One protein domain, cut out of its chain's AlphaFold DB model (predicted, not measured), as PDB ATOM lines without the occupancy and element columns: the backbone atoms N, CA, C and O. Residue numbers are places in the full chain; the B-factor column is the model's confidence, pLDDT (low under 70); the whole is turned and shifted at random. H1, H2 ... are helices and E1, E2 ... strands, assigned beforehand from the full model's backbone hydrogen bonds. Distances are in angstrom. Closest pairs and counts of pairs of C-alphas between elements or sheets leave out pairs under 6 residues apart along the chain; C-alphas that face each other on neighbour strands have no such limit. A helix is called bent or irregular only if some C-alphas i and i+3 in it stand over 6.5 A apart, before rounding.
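Overview. This is residues 282 to 397 of the 399 residues of an uncharacterized protein of Laodelphax striatellus (UniProt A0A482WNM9). A small, uneven sandwich of two sheets, only partly face to face: a strongly twisted four-stranded sheet, E1 E2 E8 E7, with the short hairpin of E5 and E6 packed over part of it. Toward one end of the long axis the small hairpin of E3 and E4 has part of the long link 321 to 341 looped beside it, with short helix H2 far out beyond them; toward the other end lie the loops 360 to 365 and 371 to 384, while the short helices H1 and H3 lie over the larger sheet. The printed part has 116 residues, with three named helices and eight named strands in the order H1 E1 E2 H2 E3 E4 H3 E5 E6 E7 E8, and each sheet is antiparallel. The class is mixed, helices and strands, though under half of the residues are in named elements. The whole is compact by its radius of gyration of the C-alphas, 14.6 A, yet elongated in outline, with spans of 45 by 27 by 23 A.

Along the chain. The printed part begins with H1, residues 282 to 285, its first C-alpha at (-24.609, 4.652, 36.682). H1 is neither bent nor irregular, but only just: C-alphas 282 and 285 are 6.4 A apart. E1 is residues 295 to 300, 15.4 A from first to last C-alpha, and E2 is residues 303 to 308, 16.1 A. H2, residues 315 to 320, is 9.0 A long and begins at C-alpha (-52.670, -3.292, 32.439). E3 is residues 342 to 344, E4 residues 347 to 349, and H3 residues 351 to 354. E5, residues 355 to 359, is 13.3 A long, and E6, residues 366 to 370, 13.5 A. E7, residues 385 to 389, is 12.5 A long, and E8, residues 392 to 396, 12.3 A, ending at C-alpha (-25.970, -11.120, 42.618).

Arrangement. In the larger sheet, E1 and E7 are edge strands. E1 and E2 form a hairpin, with N 298 and O 305 at 2.8 A. E2 and E8 have one backbone pair within hydrogen-bond range, N 393 and O 306 at 3.4 A. E7 and E8 form a hairpin, with N 387 and O 394 at 2.8 A. H1 lies over E2 at a height over the sheet of 7.4 A; their closest C-alphas, Ser 282 and Gly 304, are 4.6 A apart. On the same face, H3 lies only just over E7, on which 3 of its 4 C-alphas fall, at a height of 7.9 A; their closest C-alphas, Cys 352 and Cys 386, are 5.5 A apart. The hairpin of E5 and E6, with N 356 and O 369 at 2.8 A, faces the larger sheet, their facing parts 8.7 A centre to centre. The closest C-alphas of E5 and E8 are Cys 357 and Cys 395, 5.8 A apart. E2 and E6 are near each other. The hairpin of E3 and E4 has N 344 and O 347 at 3.0 A, and E4 is apart from E7 and E8. H2 is not on the larger sheet. H1 and H3 are too short for any O i to N i+4 pair, and H2 has 1 of 2 within hydrogen-bond range.

Size, cuts and confidence. The C-alphas farthest apart are those of Glu 316 and Glu 377, 47.3 A. The printed part has no cut. The links H2 to E3, with 21 residues, and E6 to E7, with 14, are long. The mean pLDDT of the printed part is 77.5; 30 residues are under 70, namely 310 to 323, 360 to 365 and 372 to 381.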
ATOM      1  N   SER A 282     -24.544   6.109  36.594       89.19
ATOM      2  CA  SER A 282     -24.609   4.652  36.682       89.19
ATOM      3  C   SER A 282     -25.100   4.014  35.383       89.19
ATOM      4  O   SER A 282     -24.713   2.890  35.061       89.19
ATOM      5  N   CYS A 283     -25.890   4.747  34.597       91.12
ATOM      6  CA  CYS A 283     -26.421   4.310  33.315       91.12
ATOM      7  C   CYS A 283     -25.474   4.532  32.137       91.12
ATOM      8  O   CYS A 283     -25.674   3.943  31.079       91.12
ATOM      9  N   LYS A 284     -24.383   5.287  32.312       85.19
ATOM     10  CA  LYS A 284     -23.370   5.479  31.259       85.19
ATOM     11  C   LYS A 284     -22.650   4.179  30.865       85.19
ATOM     12  O   LYS A 284     -22.079   4.104  29.781       85.19
ATOM     13  N   TRP A 285     -22.662   3.166  31.731       73.50
ATOM     14  CA  TRP A 285     -21.934   1.901  31.538       73.50
ATOM     15  C   TRP A 285     -22.816   0.722  31.154       73.50
ATOM     16  O   TRP A 285     -22.300  -0.373  30.931       73.50
ATOM     17  N   VAL A 286     -24.131   0.927  31.089       77.12
ATOM     18  CA  VAL A 286     -25.088  -0.130  30.790       77.12
ATOM     19  C   VAL A 286     -25.834   0.242  29.517       77.12
ATOM     20  O   VAL A 286     -26.710   1.101  29.514       77.12
ATOM     21  N   ASP A 287     -25.478  -0.413  28.419       81.50
ATOM     22  CA  ASP A 287     -26.088  -0.175  27.111       81.50
ATOM     23  C   ASP A 287     -27.371  -1.003  26.949       81.50
ATOM     24  O   ASP A 287     -27.406  -1.989  26.212       81.50
ATOM     25  N   CYS A 288     -28.420  -0.626  27.684       85.31
ATOM     26  CA  CYS A 288     -29.706  -1.320  27.635       85.31
ATOM     27  C   CYS A 288     -30.359  -1.225  26.246       85.31
ATOM     28  O   CYS A 288     -30.885  -2.222  25.748       85.31
ATOM     29  N   GLU A 289     -30.287  -0.059  25.595       84.12
ATOM     30  CA  GLU A 289     -30.953   0.213  24.312       84.12
ATOM     31  C   GLU A 289     -30.445  -0.683  23.172       84.12
ATOM     32  O   GLU A 289     -31.221  -1.090  22.303       84.12
ATOM     33  N   SER A 290     -29.158  -1.058  23.180       77.94
ATOM     34  CA  SER A 290     -28.632  -2.014  22.198       77.94
ATOM     35  C   SER A 290     -29.179  -3.439  22.372       77.94
ATOM     36  O   SER A 290     -29.098  -4.242  21.437       77.94
ATOM     37  N   TRP A 291     -29.721  -3.786  23.548       77.25
ATOM     38  CA  TRP A 291     -30.167  -5.150  23.865       77.25
ATOM     39  C   TRP A 291     -31.599  -5.393  23.409       77.25
ATOM     40  O   TRP A 291     -31.889  -6.408  22.766       77.25
ATOM     41  N   ALA A 292     -32.487  -4.458  23.732       81.12
ATOM     42  CA  ALA A 292     -33.865  -4.475  23.282       81.12
ATOM     43  C   ALA A 292     -34.369  -3.045  23.089       81.12
ATOM     44  O   ALA A 292     -34.035  -2.141  23.845       81.12
ATOM     45  N   SER A 293     -35.218  -2.851  22.082       82.50
ATOM     46  CA  SER A 293     -35.769  -1.532  21.755       82.50
ATOM     47  C   SER A 293     -36.702  -0.965  22.829       82.50
ATOM     48  O   SER A 293     -37.086   0.193  22.742       82.50
ATOM     49  N   ASP A 294     -37.136  -1.799  23.777       83.81
ATOM     50  CA  ASP A 294     -37.965  -1.438  24.931       83.81
ATOM     51  C   ASP A 294     -37.171  -1.390  26.246       83.81
ATOM     52  O   ASP A 294     -37.762  -1.217  27.313       83.81
ATOM     53  N   ALA A 295     -35.850  -1.573  26.187       86.75
ATOM     54  CA  ALA A 295     -34.990  -1.524  27.352       86.75
ATOM     55  C   ALA A 295     -34.552  -0.089  27.656       86.75
ATOM     56  O   ALA A 295     -34.215   0.676  26.756       86.75
ATOM     57  N   TYR A 296     -34.487   0.239  28.939       90.81
ATOM     58  CA  TYR A 296     -33.931   1.482  29.451       90.81
ATOM     59  C   TYR A 296     -33.100   1.184  30.697       90.81
ATOM     60  O   TYR A 296     -33.274   0.154  31.356       90.81
ATOM     61  N   CYS A 297     -32.166   2.077  31.008       92.31
ATOM     62  CA  CYS A 297     -31.401   1.972  32.237       92.31
ATOM     63  C   CYS A 297     -32.123   2.692  33.380       92.31
ATOM     64  O   CYS A 297     -32.538   3.843  33.239       92.31
ATOM     65  N   ASP A 298     -32.246   2.008  34.512       92.25
ATOM     66  CA  ASP A 298     -32.676   2.559  35.793       92.25
ATOM     67  C   ASP A 298     -31.550   2.409  36.827       92.25
ATOM     68  O   ASP A 298     -30.614   1.636  36.618       92.25
ATOM     69  N   VAL A 299     -31.630   3.128  37.946       89.50
ATOM     70  CA  VAL A 299     -30.616   3.065  39.007       89.50
ATOM     71  C   VAL A 299     -31.203   2.446  40.271       89.50
ATOM     72  O   VAL A 299     -32.209   2.915  40.799       89.50
ATOM     73  N   ILE A 300     -30.566   1.384  40.770       84.25
ATOM     74  CA  ILE A 300     -30.911   0.728  42.035       84.25
ATOM     75  C   ILE A 300     -29.650   0.673  42.889       84.25
ATOM     76  O   ILE A 300     -28.672   0.048  42.486       84.25
ATOM     77  N   ASP A 301     -29.685   1.310  44.062       84.94
ATOM     78  CA  ASP A 301     -28.559   1.335  45.008       84.94
ATOM     79  C   ASP A 301     -27.250   1.819  44.353       84.94
ATOM     80  O   ASP A 301     -26.214   1.169  44.424       84.94
ATOM     81  N   HIS A 302     -27.319   2.935  43.619       85.88
ATOM     82  CA  HIS A 302     -26.229   3.485  42.802       85.88
ATOM     83  C   HIS A 302     -25.797   2.638  41.594       85.88
ATOM     84  O   HIS A 302     -24.952   3.090  40.826       85.88
ATOM     85  N   TYR A 303     -26.362   1.456  41.340       82.50
ATOM     86  CA  TYR A 303     -26.001   0.624  40.186       82.50
ATOM     87  C   TYR A 303     -26.976   0.789  39.022       82.50
ATOM     88  O   TYR A 303     -28.189   0.797  39.213       82.50
ATOM     89  N   GLY A 304     -26.438   0.870  37.801       85.50
ATOM     90  CA  GLY A 304     -27.235   0.836  36.578       85.50
ATOM     91  C   GLY A 304     -27.809  -0.564  36.353       85.50
ATOM     92  O   GLY A 304     -27.084  -1.558  36.388       85.50
ATOM     93  N   VAL A 305     -29.114  -0.641  36.121       85.19
ATOM     94  CA  VAL A 305     -29.886  -1.871  35.940       85.19
ATOM     95  C   VAL A 305     -30.747  -1.716  34.694       85.19
ATOM     96  O   VAL A 305     -31.471  -0.733  34.561       85.19
ATOM     97  N   CYS A 306     -30.718  -2.696  33.787       86.25
ATOM     98  CA  CYS A 306     -31.644  -2.674  32.656       86.25
ATOM     99  C   CYS A 306     -33.032  -3.131  33.083       86.25
ATOM    100  O   CYS A 306     -33.213  -4.246  33.590       86.25
ATOM    101  N   ARG A 307     -34.007  -2.267  32.811       86.81
ATOM    102  CA  ARG A 307     -35.435  -2.550  32.885       86.81
ATOM    103  C   ARG A 307     -36.024  -2.509  31.485       86.81
ATOM    104  O   ARG A 307     -35.501  -1.839  30.599       86.81
ATOM    105  N   PHE A 308     -37.116  -3.232  31.283       84.81
ATOM    106  CA  PHE A 308     -37.865  -3.205  30.029       84.81
ATOM    107  C   PHE A 308     -39.222  -2.575  30.324       84.81
ATOM    108  O   PHE A 308     -39.914  -3.027  31.234       84.81
ATOM    109  N   GLU A 309     -39.578  -1.498  29.628       76.81
ATOM    110  CA  GLU A 309     -40.776  -0.716  29.948       76.81
ATOM    111  C   GLU A 309     -42.003  -1.171  29.148       76.81
ATOM    112  O   GLU A 309     -41.928  -1.470  27.952       76.81
ATOM    113  N   THR A 310     -43.175  -1.185  29.791       62.50
ATOM    114  CA  THR A 310     -44.474  -1.371  29.128       62.50
ATOM    115  C   THR A 310     -44.952  -0.050  28.526       62.50
ATOM    116  O   THR A 310     -46.028   0.437  28.882       62.50
ATOM    117  N   PHE A 311     -44.191   0.592  27.641       55.91
ATOM    118  CA  PHE A 311     -44.712   1.806  27.011       55.91
ATOM    119  C   PHE A 311     -45.992   1.475  26.220       55.91
ATOM    120  O   PHE A 311     -45.966   0.771  25.210       55.91
ATOM    121  N   GLY A 312     -47.131   1.982  26.703       59.03
ATOM    122  CA  GLY A 312     -48.411   1.974  25.993       59.03
ATOM    123  C   GLY A 312     -49.217   0.671  26.013       59.03
ATOM    124  O   GLY A 312     -50.168   0.571  25.239       59.03
ATOM    125  N   VAL A 313     -48.896  -0.308  26.867       60.41
ATOM    126  CA  VAL A 313     -49.729  -1.514  27.037       60.41
ATOM    127  C   VAL A 313     -50.619  -1.325  28.272       60.41
ATOM    128  O   VAL A 313     -50.093  -1.308  29.382       60.41
ATOM    129  N   PRO A 314     -51.949  -1.160  28.121       68.38
ATOM    130  CA  PRO A 314     -52.864  -1.109  29.257       68.38
ATOM    131  C   PRO A 314     -52.688  -2.349  30.139       68.38
ATOM    132  O   PRO A 314     -52.502  -3.446  29.615       68.38
ATOM    133  N   GLU A 315     -52.801  -2.199  31.457       62.19
ATOM    134  CA  GLU A 315     -52.670  -3.292  32.439       62.19
ATOM    135  C   GLU A 315     -53.577  -4.498  32.094       62.19
ATOM    136  O   GLU A 315     -53.180  -5.657  32.195       62.19
ATOM    137  N   GLU A 316     -54.748  -4.228  31.509       66.00
ATOM    138  CA  GLU A 316     -55.710  -5.222  31.005       66.00
ATOM    139  C   GLU A 316     -55.194  -6.048  29.799       66.00
ATOM    140  O   GLU A 316     -55.614  -7.184  29.561       66.00
ATOM    141  N   GLN A 317     -54.250  -5.516  29.014       63.97
ATOM    142  CA  GLN A 317     -53.560  -6.267  27.959       63.97
ATOM    143  C   GLN A 317     -52.396  -7.102  28.507       63.97
ATOM    144  O   GLN A 317     -52.108  -8.160  27.942       63.97
ATOM    145  N   VAL A 318     -51.781  -6.691  29.620       62.53
ATOM    146  CA  VAL A 318     -50.769  -7.493  30.327       62.53
ATOM    147  C   VAL A 318     -51.406  -8.770  30.889       62.53
ATOM    148  O   VAL A 318     -50.856  -9.857  30.728       62.53
ATOM    149  N   GLU A 319     -52.628  -8.689  31.420       59.81
ATOM    150  CA  GLU A 319     -53.381  -9.865  31.886       59.81
ATOM    151  C   GLU A 319     -53.814 -10.818  30.757       59.81
ATOM    152  O   GLU A 319     -53.945 -12.030  30.962       59.81
ATOM    153  N   ASN A 320     -53.986 -10.302  29.536       56.03
ATOM    154  CA  ASN A 320     -54.269 -11.115  28.350       56.03
ATOM    155  C   ASN A 320     -53.008 -11.761  27.738       56.03
ATOM    156  O   ASN A 320     -53.124 -12.691  26.935       56.03
ATOM    157  N   LEU A 321     -51.803 -11.376  28.179       59.31
ATOM    158  CA  LEU A 321     -50.533 -12.048  27.868       59.31
ATOM    159  C   LEU A 321     -50.283 -13.291  28.746       59.31
ATOM    160  O   LEU A 321     -49.143 -13.702  28.937       59.31
ATOM    161  N   LYS A 322     -51.342 -13.987  29.195       55.25
ATOM    162  CA  LYS A 322     -51.269 -15.306  29.873       55.25
ATOM    163  C   LYS A 322     -50.486 -16.385  29.110       55.25
ATOM    164  O   LYS A 322     -50.212 -17.447  29.658       55.25
ATOM    165  N   HIS A 323     -50.120 -16.121  27.860       66.75
ATOM    166  CA  HIS A 323     -49.221 -16.947  27.064       66.75
ATOM    167  C   HIS A 323     -47.872 -16.241  26.919       66.75
ATOM    168  O   HIS A 323     -47.462 -15.907  25.803       66.75
ATOM    169  N   GLN A 324     -47.196 -16.001  28.047       76.12
ATOM    170  CA  GLN A 324     -45.784 -15.642  28.029       76.12
ATOM    171  C   GLN A 324     -45.043 -16.658  27.154       76.12
ATOM    172  O   GLN A 324     -45.216 -17.876  27.268       76.12
ATOM    173  N   ARG A 325     -44.303 -16.147  26.179       83.38
ATOM    174  CA  ARG A 325     -43.632 -16.962  25.182       83.38
ATOM    175  C   ARG A 325     -42.346 -17.521  25.780       83.38
ATOM    176  O   ARG A 325     -41.564 -16.806  26.400       83.38
ATOM    177  N   LYS A 326     -42.135 -18.810  25.532       91.00
ATOM    178  CA  LYS A 326     -40.957 -19.561  25.974       91.00
ATOM    179  C   LYS A 326     -39.684 -19.100  25.263       91.00
ATOM    180  O   LYS A 326     -39.741 -18.487  24.193       91.00
ATOM    181  N   LEU A 327     -38.544 -19.488  25.825       91.81
ATOM    182  CA  LEU A 327     -37.218 -19.322  25.230       91.81
ATOM    183  C   LEU A 327     -37.204 -19.692  23.732       91.81
ATOM    184  O   LEU A 327     -37.717 -20.732  23.313       91.81
ATOM    185  N   GLY A 328     -36.629 -18.815  22.911       90.12
ATOM    186  CA  GLY A 328     -36.494 -18.952  21.460       90.12
ATOM    187  C   GLY A 328     -37.715 -18.525  20.636       90.12
ATOM    188  O   GLY A 328     -37.598 -18.381  19.412       90.12
ATOM    189  N   ALA A 329     -38.874 -18.291  21.257       90.81
ATOM    190  CA  ALA A 329     -40.062 -17.822  20.555       90.81
ATOM    191  C   ALA A 329     -39.864 -16.408  19.993       90.81
ATOM    192  O   ALA A 329     -39.176 -15.581  20.586       90.81
ATOM    193  N   ARG A 330     -40.493 -16.106  18.850       91.19
ATOM    194  CA  ARG A 330     -40.454 -14.748  18.286       91.19
ATOM    195  C   ARG A 330     -41.161 -13.768  19.213       91.19
ATOM    196  O   ARG A 330     -42.183 -14.120  19.792       91.19
ATOM    197  N   CYS A 331     -40.672 -12.541  19.290       90.00
ATOM    198  CA  CYS A 331     -41.238 -11.471  20.109       90.00
ATOM    199  C   CYS A 331     -41.103 -10.111  19.414       90.00
ATOM    200  O   CYS A 331     -40.342  -9.955  18.456       90.00
ATOM    201  N   ILE A 332     -41.905  -9.159  19.880       83.50
ATOM    202  CA  ILE A 332     -41.885  -7.745  19.498       83.50
ATOM    203  C   ILE A 332     -41.325  -6.915  20.659       83.50
ATOM    204  O   ILE A 332     -40.562  -5.992  20.413       83.50
ATOM    205  N   ASN A 333     -41.680  -7.269  21.899       82.69
ATOM    206  CA  ASN A 333     -41.201  -6.650  23.134       82.69
ATOM    207  C   ASN A 333     -41.025  -7.714  24.232       82.69
ATOM    208  O   ASN A 333     -41.471  -8.859  24.076       82.69
ATOM    209  N   SER A 334     -40.344  -7.350  25.315       85.12
ATOM    210  CA  SER A 334     -39.897  -8.266  26.370       85.12
ATOM    211  C   SER A 334     -41.047  -8.836  27.205       85.12
ATOM    212  O   SER A 334     -40.975  -9.981  27.637       85.12
ATOM    213  N   PHE A 335     -42.173  -8.127  27.308       83.12
ATOM    214  CA  PHE A 335     -43.385  -8.594  28.003       83.12
ATOM    215  C   PHE A 335     -44.108  -9.746  27.308       83.12
ATOM    216  O   PHE A 335     -44.926 -10.436  27.914       83.12
ATOM    217  N   GLN A 336     -43.820  -9.978  26.025       84.94
ATOM    218  CA  GLN A 336     -44.291 -11.183  25.351       84.94
ATOM    219  C   GLN A 336     -43.548 -12.432  25.810       84.94
ATOM    220  O   GLN A 336     -43.983 -13.520  25.451       84.94
ATOM    221  N   CYS A 337     -42.438 -12.302  26.531       89.25
ATOM    222  CA  CYS A 337     -41.610 -13.406  26.985       89.25
ATOM    223  C   CYS A 337     -41.922 -13.778  28.442       89.25
ATOM    224  O   CYS A 337     -42.599 -13.036  29.154       89.25
ATOM    225  N   GLU A 338     -41.468 -14.951  28.887       90.00
ATOM    226  CA  GLU A 338     -41.506 -15.307  30.314       90.00
ATOM    227  C   GLU A 338     -40.741 -14.279  31.163       90.00
ATOM    228  O   GLU A 338     -39.849 -13.595  30.671       90.00
ATOM    229  N   HIS A 339     -41.101 -14.143  32.441       85.88
ATOM    230  CA  HIS A 339     -40.608 -13.083  33.338       85.88
ATOM    231  C   HIS A 339     -39.076 -13.013  33.512       85.88
ATOM    232  O   HIS A 339     -38.567 -11.982  33.942       85.88
ATOM    233  N   HIS A 340     -38.344 -14.083  33.196       86.88
ATOM    234  CA  HIS A 340     -36.875 -14.151  33.222       86.88
ATOM    235  C   HIS A 340     -36.242 -14.008  31.822       86.88
ATOM    236  O   HIS A 340     -35.052 -14.240  31.637       86.88
ATOM    237  N   LEU A 341     -37.041 -13.686  30.802       90.25
ATOM    238  CA  LEU A 341     -36.618 -13.558  29.413       90.25
ATOM    239  C   LEU A 341     -36.839 -12.125  28.917       90.25
ATOM    240  O   LEU A 341     -37.768 -11.426  29.331       90.25
ATOM    241  N   ALA A 342     -36.011 -11.717  27.958       88.06
ATOM    242  CA  ALA A 342     -36.117 -10.441  27.261       88.06
ATOM    243  C   ALA A 342     -36.235 -10.651  25.746       88.06
ATOM    244  O   ALA A 342     -35.802 -11.673  25.197       88.06
ATOM    245  N   CYS A 343     -36.827  -9.684  25.043       89.88
ATOM    246  CA  CYS A 343     -36.983  -9.757  23.597       89.88
ATOM    247  C   CYS A 343     -35.738  -9.266  22.859       89.88
ATOM    248  O   CYS A 343     -35.680  -8.151  22.346       89.88
ATOM    249  N   ILE A 344     -34.742 -10.139  22.752       86.62
ATOM    250  CA  ILE A 344     -33.443  -9.801  22.174       86.62
ATOM    251  C   ILE A 344     -33.393 -10.294  20.733       86.62
ATOM    252  O   ILE A 344     -33.628 -11.468  20.440       86.62
ATOM    253  N   SER A 345     -33.110  -9.391  19.790       89.00
ATOM    254  CA  SER A 345     -33.090  -9.722  18.353       89.00
ATOM    255  C   SER A 345     -34.379 -10.415  17.867       89.00
ATOM    256  O   SER A 345     -34.339 -11.355  17.066       89.00
ATOM    257  N   LYS A 346     -35.541  -9.950  18.354       90.31
ATOM    258  CA  LYS A 346     -36.882 -10.495  18.051       90.31
ATOM    259  C   LYS A 346     -37.103 -11.939  18.522       90.31
ATOM    260  O   LYS A 346     -38.005 -12.608  18.006       90.31
ATOM    261  N   LYS A 347     -36.308 -12.438  19.474       94.19
ATOM    262  CA  LYS A 347     -36.510 -13.734  20.135       94.19
ATOM    263  C   LYS A 347     -36.457 -13.599  21.655       94.19
ATOM    264  O   LYS A 347     -35.576 -12.928  22.179       94.19
ATOM    265  N   CYS A 348     -37.356 -14.290  22.349       93.94
ATOM    266  CA  CYS A 348     -37.299 -14.420  23.799       93.94
ATOM    267  C   CYS A 348     -36.021 -15.163  24.177       93.94
ATOM    268  O   CYS A 348     -35.867 -16.332  23.830       93.94
ATOM    269  N   THR A 349     -35.095 -14.468  24.819       92.88
ATOM    270  CA  THR A 349     -33.759 -14.964  25.154       92.88
ATOM    271  C   THR A 349     -33.490 -14.634  26.609       92.88
ATOM    272  O   THR A 349     -33.918 -13.576  27.072       92.88
ATOM    273  N   ASP A 350     -32.809 -15.526  27.324       91.69
ATOM    274  CA  ASP A 350     -32.322 -15.202  28.657       91.69
ATOM    275  C   ASP A 350     -31.198 -14.160  28.503       91.69
ATOM    276  O   ASP A 350     -30.186 -14.437  27.851       91.69
ATOM    277  N   PRO A 351     -31.353 -12.937  29.030       87.25
ATOM    278  CA  PRO A 351     -30.306 -11.930  28.932       87.25
ATOM    279  C   PRO A 351     -28.997 -12.389  29.601       87.25
ATOM    280  O   PRO A 351     -27.921 -12.017  29.135       87.25
ATOM    281  N   CYS A 352     -29.043 -13.267  30.606       89.94
ATOM    282  CA  CYS A 352     -27.860 -13.831  31.257       89.94
ATOM    283  C   CYS A 352     -27.075 -14.822  30.373       89.94
ATOM    284  O   CYS A 352     -25.878 -15.050  30.591       89.94
ATOM    285  N   ASP A 353     -27.668 -15.336  29.289       88.12
ATOM    286  CA  ASP A 353     -26.920 -16.073  28.262       88.12
ATOM    287  C   ASP A 353     -25.975 -15.158  27.476       88.12
ATOM    288  O   ASP A 353     -24.951 -15.620  26.963       88.12
ATOM    289  N   LEU A 354     -26.274 -13.859  27.420       82.69
ATOM    290  CA  LEU A 354     -25.531 -12.850  26.666       82.69
ATOM    291  C   LEU A 354     -24.691 -11.928  27.552       82.69
ATOM    292  O   LEU A 354     -23.858 -11.184  27.025       82.69
ATOM    293  N   LEU A 355     -24.876 -12.003  28.872       81.19
ATOM    294  CA  LEU A 355     -24.262 -11.106  29.844       81.19
ATOM    295  C   LEU A 355     -23.354 -11.835  30.832       81.19
ATOM    296  O   LEU A 355     -23.546 -13.002  31.172       81.19
ATOM    297  N   TRP A 356     -22.351 -11.108  31.293       81.12
ATOM    298  CA  TRP A 356     -21.434 -11.502  32.344       81.12
ATOM    299  C   TRP A 356     -21.517 -10.519  33.499       81.12
ATOM    300  O   TRP A 356     -21.690  -9.320  33.285       81.12
ATOM    301  N   CYS A 357     -21.369 -11.050  34.708       82.19
ATOM    302  CA  CYS A 357     -21.170 -10.257  35.903       82.19
ATOM    303  C   CYS A 357     -19.673 -10.147  36.170       82.19
ATOM    304  O   CYS A 357     -19.005 -11.163  36.342       82.19
ATOM    305  N   LEU A 358     -19.146  -8.927  36.181       78.12
ATOM    306  CA  LEU A 358     -17.752  -8.658  36.524       78.12
ATOM    307  C   LEU A 358     -17.686  -7.946  37.873       78.12
ATOM    308  O   LEU A 358     -18.363  -6.938  38.062       78.12
ATOM    309  N   ALA A 359     -16.833  -8.425  38.777       71.44
ATOM    310  CA  ALA A 359     -16.367  -7.654  39.927       71.44
ATOM    311  C   ALA A 359     -14.881  -7.374  39.741       71.44
ATOM    312  O   ALA A 359     -14.076  -8.294  39.629       71.44
ATOM    313  N   ALA A 360     -14.490  -6.104  39.755       55.69
ATOM    314  CA  ALA A 360     -13.084  -5.730  39.618       55.69
ATOM    315  C   ALA A 360     -12.303  -5.801  40.955       55.69
ATOM    316  O   ALA A 360     -11.387  -5.012  41.146       55.69
ATOM    317  N   SER A 361     -12.632  -6.748  41.856       58.75
ATOM    318  CA  SER A 361     -12.178  -6.952  43.263       58.75
ATOM    319  C   SER A 361     -13.236  -6.627  44.330       58.75
ATOM    320  O   SER A 361     -14.242  -5.985  44.044       58.75
ATOM    321  N   SER A 362     -12.985  -7.026  45.589       47.38
ATOM    322  CA  SER A 362     -13.886  -6.884  46.753       47.38
ATOM    323  C   SER A 362     -14.278  -5.442  47.124       47.38
ATOM    324  O   SER A 362     -14.988  -5.236  48.103       47.38
ATOM    325  N   ARG A 363     -13.760  -4.441  46.403       49.44
ATOM    326  CA  ARG A 363     -14.057  -3.010  46.586       49.44
ATOM    327  C   ARG A 363     -14.649  -2.349  45.340       49.44
ATOM    328  O   ARG A 363     -14.849  -1.142  45.348       49.44
ATOM    329  N   HIS A 364     -14.878  -3.103  44.268       55.78
ATOM    330  CA  HIS A 364     -15.336  -2.553  42.997       55.78
ATOM    331  C   HIS A 364     -16.783  -2.949  42.696       55.78
ATOM    332  O   HIS A 364     -17.224  -4.024  43.102       55.78
ATOM    333  N   PRO A 365     -17.512  -2.100  41.952       57.12
ATOM    334  CA  PRO A 365     -18.907  -2.340  41.624       57.12
ATOM    335  C   PRO A 365     -19.067  -3.614  40.794       57.12
ATOM    336  O   PRO A 365     -18.266  -3.883  39.895       57.12
ATOM    337  N   ILE A 366     -20.131  -4.363  41.077       70.88
ATOM    338  CA  ILE A 366     -20.565  -5.480  40.246       70.88
ATOM    339  C   ILE A 366     -21.156  -4.906  38.950       70.88
ATOM    340  O   ILE A 366     -22.012  -4.023  38.993       70.88
ATOM    341  N   ARG A 367     -20.695  -5.380  37.791       74.25
ATOM    342  CA  ARG A 367     -21.055  -4.837  36.469       74.25
ATOM    343  C   ARG A 367     -21.702  -5.893  35.589       74.25
ATOM    344  O   ARG A 367     -21.199  -7.009  35.525       74.25
ATOM    345  N   LEU A 368     -22.739  -5.506  34.847       76.19
ATOM    346  CA  LEU A 368     -23.249  -6.272  33.708       76.19
ATOM    347  C   LEU A 368     -22.485  -5.869  32.447       76.19
ATOM    348  O   LEU A 368     -22.491  -4.702  32.065       76.19
ATOM    349  N   VAL A 369     -21.853  -6.830  31.778       76.25
ATOM    350  CA  VAL A 369     -21.179  -6.605  30.491       76.25
ATOM    351  C   VAL A 369     -21.610  -7.631  29.451       76.25
ATOM    352  O   VAL A 369     -21.968  -8.757  29.787       76.25
ATOM    353  N   GLN A 370     -21.547  -7.279  28.166       73.62
ATOM    354  CA  GLN A 370     -21.831  -8.226  27.087       73.62
ATOM    355  C   GLN A 370     -20.688  -9.230  26.897       73.62
ATOM    356  O   GLN A 370     -19.549  -8.839  26.640       73.62
ATOM    357  N   LYS A 371     -21.017 -10.529  26.863       76.12
ATOM    358  CA  LYS A 371     -20.055 -11.624  26.610       76.12
ATOM    359  C   LYS A 371     -19.279 -11.479  25.300       76.12
ATOM    360  O   LYS A 371     -18.209 -12.047  25.147       76.12
ATOM    361  N   ARG A 372     -19.843 -10.776  24.313       67.25
ATOM    362  CA  ARG A 372     -19.219 -10.597  22.991       67.25
ATOM    363  C   ARG A 372     -18.172  -9.488  22.952       67.25
ATOM    364  O   ARG A 372     -17.330  -9.520  22.063       67.25
ATOM    365  N   LEU A 373     -18.252  -8.517  23.862       50.09
ATOM    366  CA  LEU A 373     -17.349  -7.362  23.895       50.09
ATOM    367  C   LEU A 373     -16.112  -7.607  24.768       50.09
ATOM    368  O   LEU A 373     -15.123  -6.898  24.627       50.09
ATOM    369  N   PHE A 374     -16.151  -8.624  25.630       51.53
ATOM    370  CA  PHE A 374     -15.066  -8.958  26.545       51.53
ATOM    371  C   PHE A 374     -14.598 -10.396  26.285       51.53
ATOM    372  O   PHE A 374     -15.394 -11.330  26.314       51.53
ATOM    373  N   SER A 375     -13.306 -10.582  25.998       47.59
ATOM    374  CA  SER A 375     -12.673 -11.910  25.967       47.59
ATOM    375  C   SER A 375     -12.469 -12.408  27.405       47.59
ATOM    376  O   SER A 375     -12.239 -11.596  28.298       47.59
ATOM    377  N   MET A 376     -12.539 -13.726  27.641       47.75
ATOM    378  CA  MET A 376     -12.546 -14.394  28.966       47.75
ATOM    379  C   MET A 376     -11.318 -14.142  29.877       47.75
ATOM    380  O   MET A 376     -11.201 -14.772  30.922       47.75
ATOM    381  N   GLU A 377     -10.390 -13.259  29.516       47.78
ATOM    382  CA  GLU A 377      -9.119 -13.065  30.229       47.78
ATOM    383  C   GLU A 377      -9.209 -12.122  31.447       47.78
ATOM    384  O   GLU A 377      -8.270 -12.064  32.235       47.78
ATOM    385  N   TRP A 378     -10.331 -11.421  31.658       47.06
ATOM    386  CA  TRP A 378     -10.465 -10.422  32.728       47.06
ATOM    387  C   TRP A 378     -11.355 -10.896  33.886       47.06
ATOM    388  O   TRP A 378     -12.571 -10.990  33.746       47.06
ATOM    389  N   GLY A 379     -10.727 -11.138  35.045       50.19
ATOM    390  CA  GLY A 379     -11.293 -10.919  36.387       50.19
ATOM    391  C   GLY A 379     -12.712 -11.425  36.649       50.19
ATOM    392  O   GLY A 379     -13.527 -10.689  37.200       50.19
ATOM    393  N   PHE A 380     -13.018 -12.659  36.256       61.34
ATOM    394  CA  PHE A 380     -14.292 -13.277  36.601       61.34
ATOM    395  C   PHE A 380     -14.319 -13.621  38.088       61.34
ATOM    396  O   PHE A 380     -13.525 -14.444  38.541       61.34
ATOM    397  N   ASP A 381     -15.244 -13.025  38.837       65.75
ATOM    398  CA  ASP A 381     -15.586 -13.560  40.148       65.75
ATOM    399  C   ASP A 381     -16.583 -14.709  39.927       65.75
ATOM    400  O   ASP A 381     -17.722 -14.458  39.520       65.75
ATOM    401  N   PRO A 382     -16.185 -15.980  40.134       71.94
ATOM    402  CA  PRO A 382     -17.084 -17.119  39.957       71.94
ATOM    403  C   PRO A 382     -18.266 -17.081  40.936       71.94
ATOM    404  O   PRO A 382     -19.231 -17.816  40.740       71.94
ATOM    405  N   ASN A 383     -18.204 -16.239  41.973       81.31
ATOM    406  CA  ASN A 383     -19.280 -16.055  42.936       81.31
ATOM    407  C   ASN A 383     -20.309 -15.015  42.482       81.31
ATOM    408  O   ASN A 383     -21.196 -14.692  43.256       81.31
ATOM    409  N   LEU A 384     -20.214 -14.456  41.273       82.81
ATOM    410  CA  LEU A 384     -21.247 -13.572  40.745       82.81
ATOM    411  C   LEU A 384     -22.136 -14.297  39.742       82.81
ATOM    412  O   LEU A 384     -21.675 -14.825  38.731       82.81
ATOM    413  N   MET A 385     -23.439 -14.259  39.997       86.56
ATOM    414  CA  MET A 385     -24.467 -14.823  39.134       86.56
ATOM    415  C   MET A 385     -25.281 -13.702  38.489       86.56
ATOM    416  O   MET A 385     -25.749 -12.787  39.166       86.56
ATOM    417  N   CYS A 386     -25.474 -13.783  37.172       88.06
ATOM    418  CA  CYS A 386     -26.487 -12.974  36.505       88.06
ATOM    419  C   CYS A 386     -27.861 -13.573  36.811       88.06
ATOM    420  O   CYS A 386     -28.070 -14.770  36.612       88.06
ATOM    421  N   LEU A 387     -28.782 -12.738  37.283       89.12
ATOM    422  CA  LEU A 387     -30.167 -13.096  37.538       89.12
ATOM    423  C   LEU A 387     -31.081 -12.216  36.684       89.12
ATOM    424  O   LEU A 387     -31.008 -10.985  36.751       89.12
ATOM    425  N   SER A 388     -31.972 -12.856  35.925       87.69
ATOM    426  CA  SER A 388     -33.083 -12.191  35.252       87.69
ATOM    427  C   SER A 388     -34.400 -12.586  35.905       87.69
ATOM    428  O   SER A 388     -34.801 -13.743  35.860       87.69
ATOM    429  N   GLU A 389     -35.086 -11.623  36.509       85.25
ATOM    430  CA  GLU A 389     -36.394 -11.827  37.130       85.25
ATOM    431  C   GLU A 389     -37.261 -10.591  36.926       85.25
ATOM    432  O   GLU A 389     -36.771  -9.466  36.992       85.25
ATOM    433  N   HIS A 390     -38.560 -10.794  36.701       82.25
ATOM    434  CA  HIS A 390     -39.533  -9.713  36.510       82.25
ATOM    435  C   HIS A 390     -39.087  -8.671  35.469       82.25
ATOM    436  O   HIS A 390     -39.233  -7.470  35.685       82.25
ATOM    437  N   HIS A 391     -38.500  -9.126  34.356       80.81
ATOM    438  CA  HIS A 391     -37.940  -8.256  33.315       80.81
ATOM    439  C   HIS A 391     -36.938  -7.228  33.877       80.81
ATOM    440  O   HIS A 391     -36.865  -6.080  33.450       80.81
ATOM    441  N   THR A 392     -36.167  -7.643  34.874       80.19
ATOM    442  CA  THR A 392     -35.039  -6.897  35.423       80.19
ATOM    443  C   THR A 392     -33.827  -7.812  35.390       80.19
ATOM    444  O   THR A 392     -33.928  -8.989  35.738       80.19
ATOM    445  N   VAL A 393     -32.683  -7.292  34.953       85.12
ATOM    446  CA  VAL A 393     -31.426  -8.050  34.918       85.12
ATOM    447  C   VAL A 393     -30.450  -7.427  35.889       85.12
ATOM    448  O   VAL A 393     -30.161  -6.237  35.793       85.12
ATOM    449  N   ARG A 394     -29.931  -8.228  36.816       83.94
ATOM    450  CA  ARG A 394     -28.971  -7.787  37.830       83.94
ATOM    451  C   ARG A 394     -27.926  -8.859  38.092       83.94
ATOM    452  O   ARG A 394     -28.126 -10.028  37.775       83.94
ATOM    453  N   CYS A 395     -26.827  -8.456  38.704       85.00
ATOM    454  CA  CYS A 395     -25.823  -9.376  39.208       85.00
ATOM    455  C   CYS A 395     -25.977  -9.543  40.717       85.00
ATOM    456  O   CYS A 395     -26.211  -8.563  41.422       85.00
ATOM    457  N   LEU A 396     -25.845 -10.773  41.206       85.00
ATOM    458  CA  LEU A 396     -25.970 -11.120  42.618       85.00
ATOM    459  C   LEU A 396     -24.816 -12.017  43.059       85.00
ATOM    460  O   LEU A 396     -24.270 -12.773  42.256       85.00
ATOM    461  N   ILE A 397     -24.495 -11.958  44.350       81.50
ATOM    462  CA  ILE A 397     -23.652 -12.945  45.028       81.50
ATOM    463  C   ILE A 397     -24.605 -14.010  45.605       81.50
ATOM    464  O   ILE A 397     -25.515 -13.623  46.339       81.50
TER     465      ILE A 397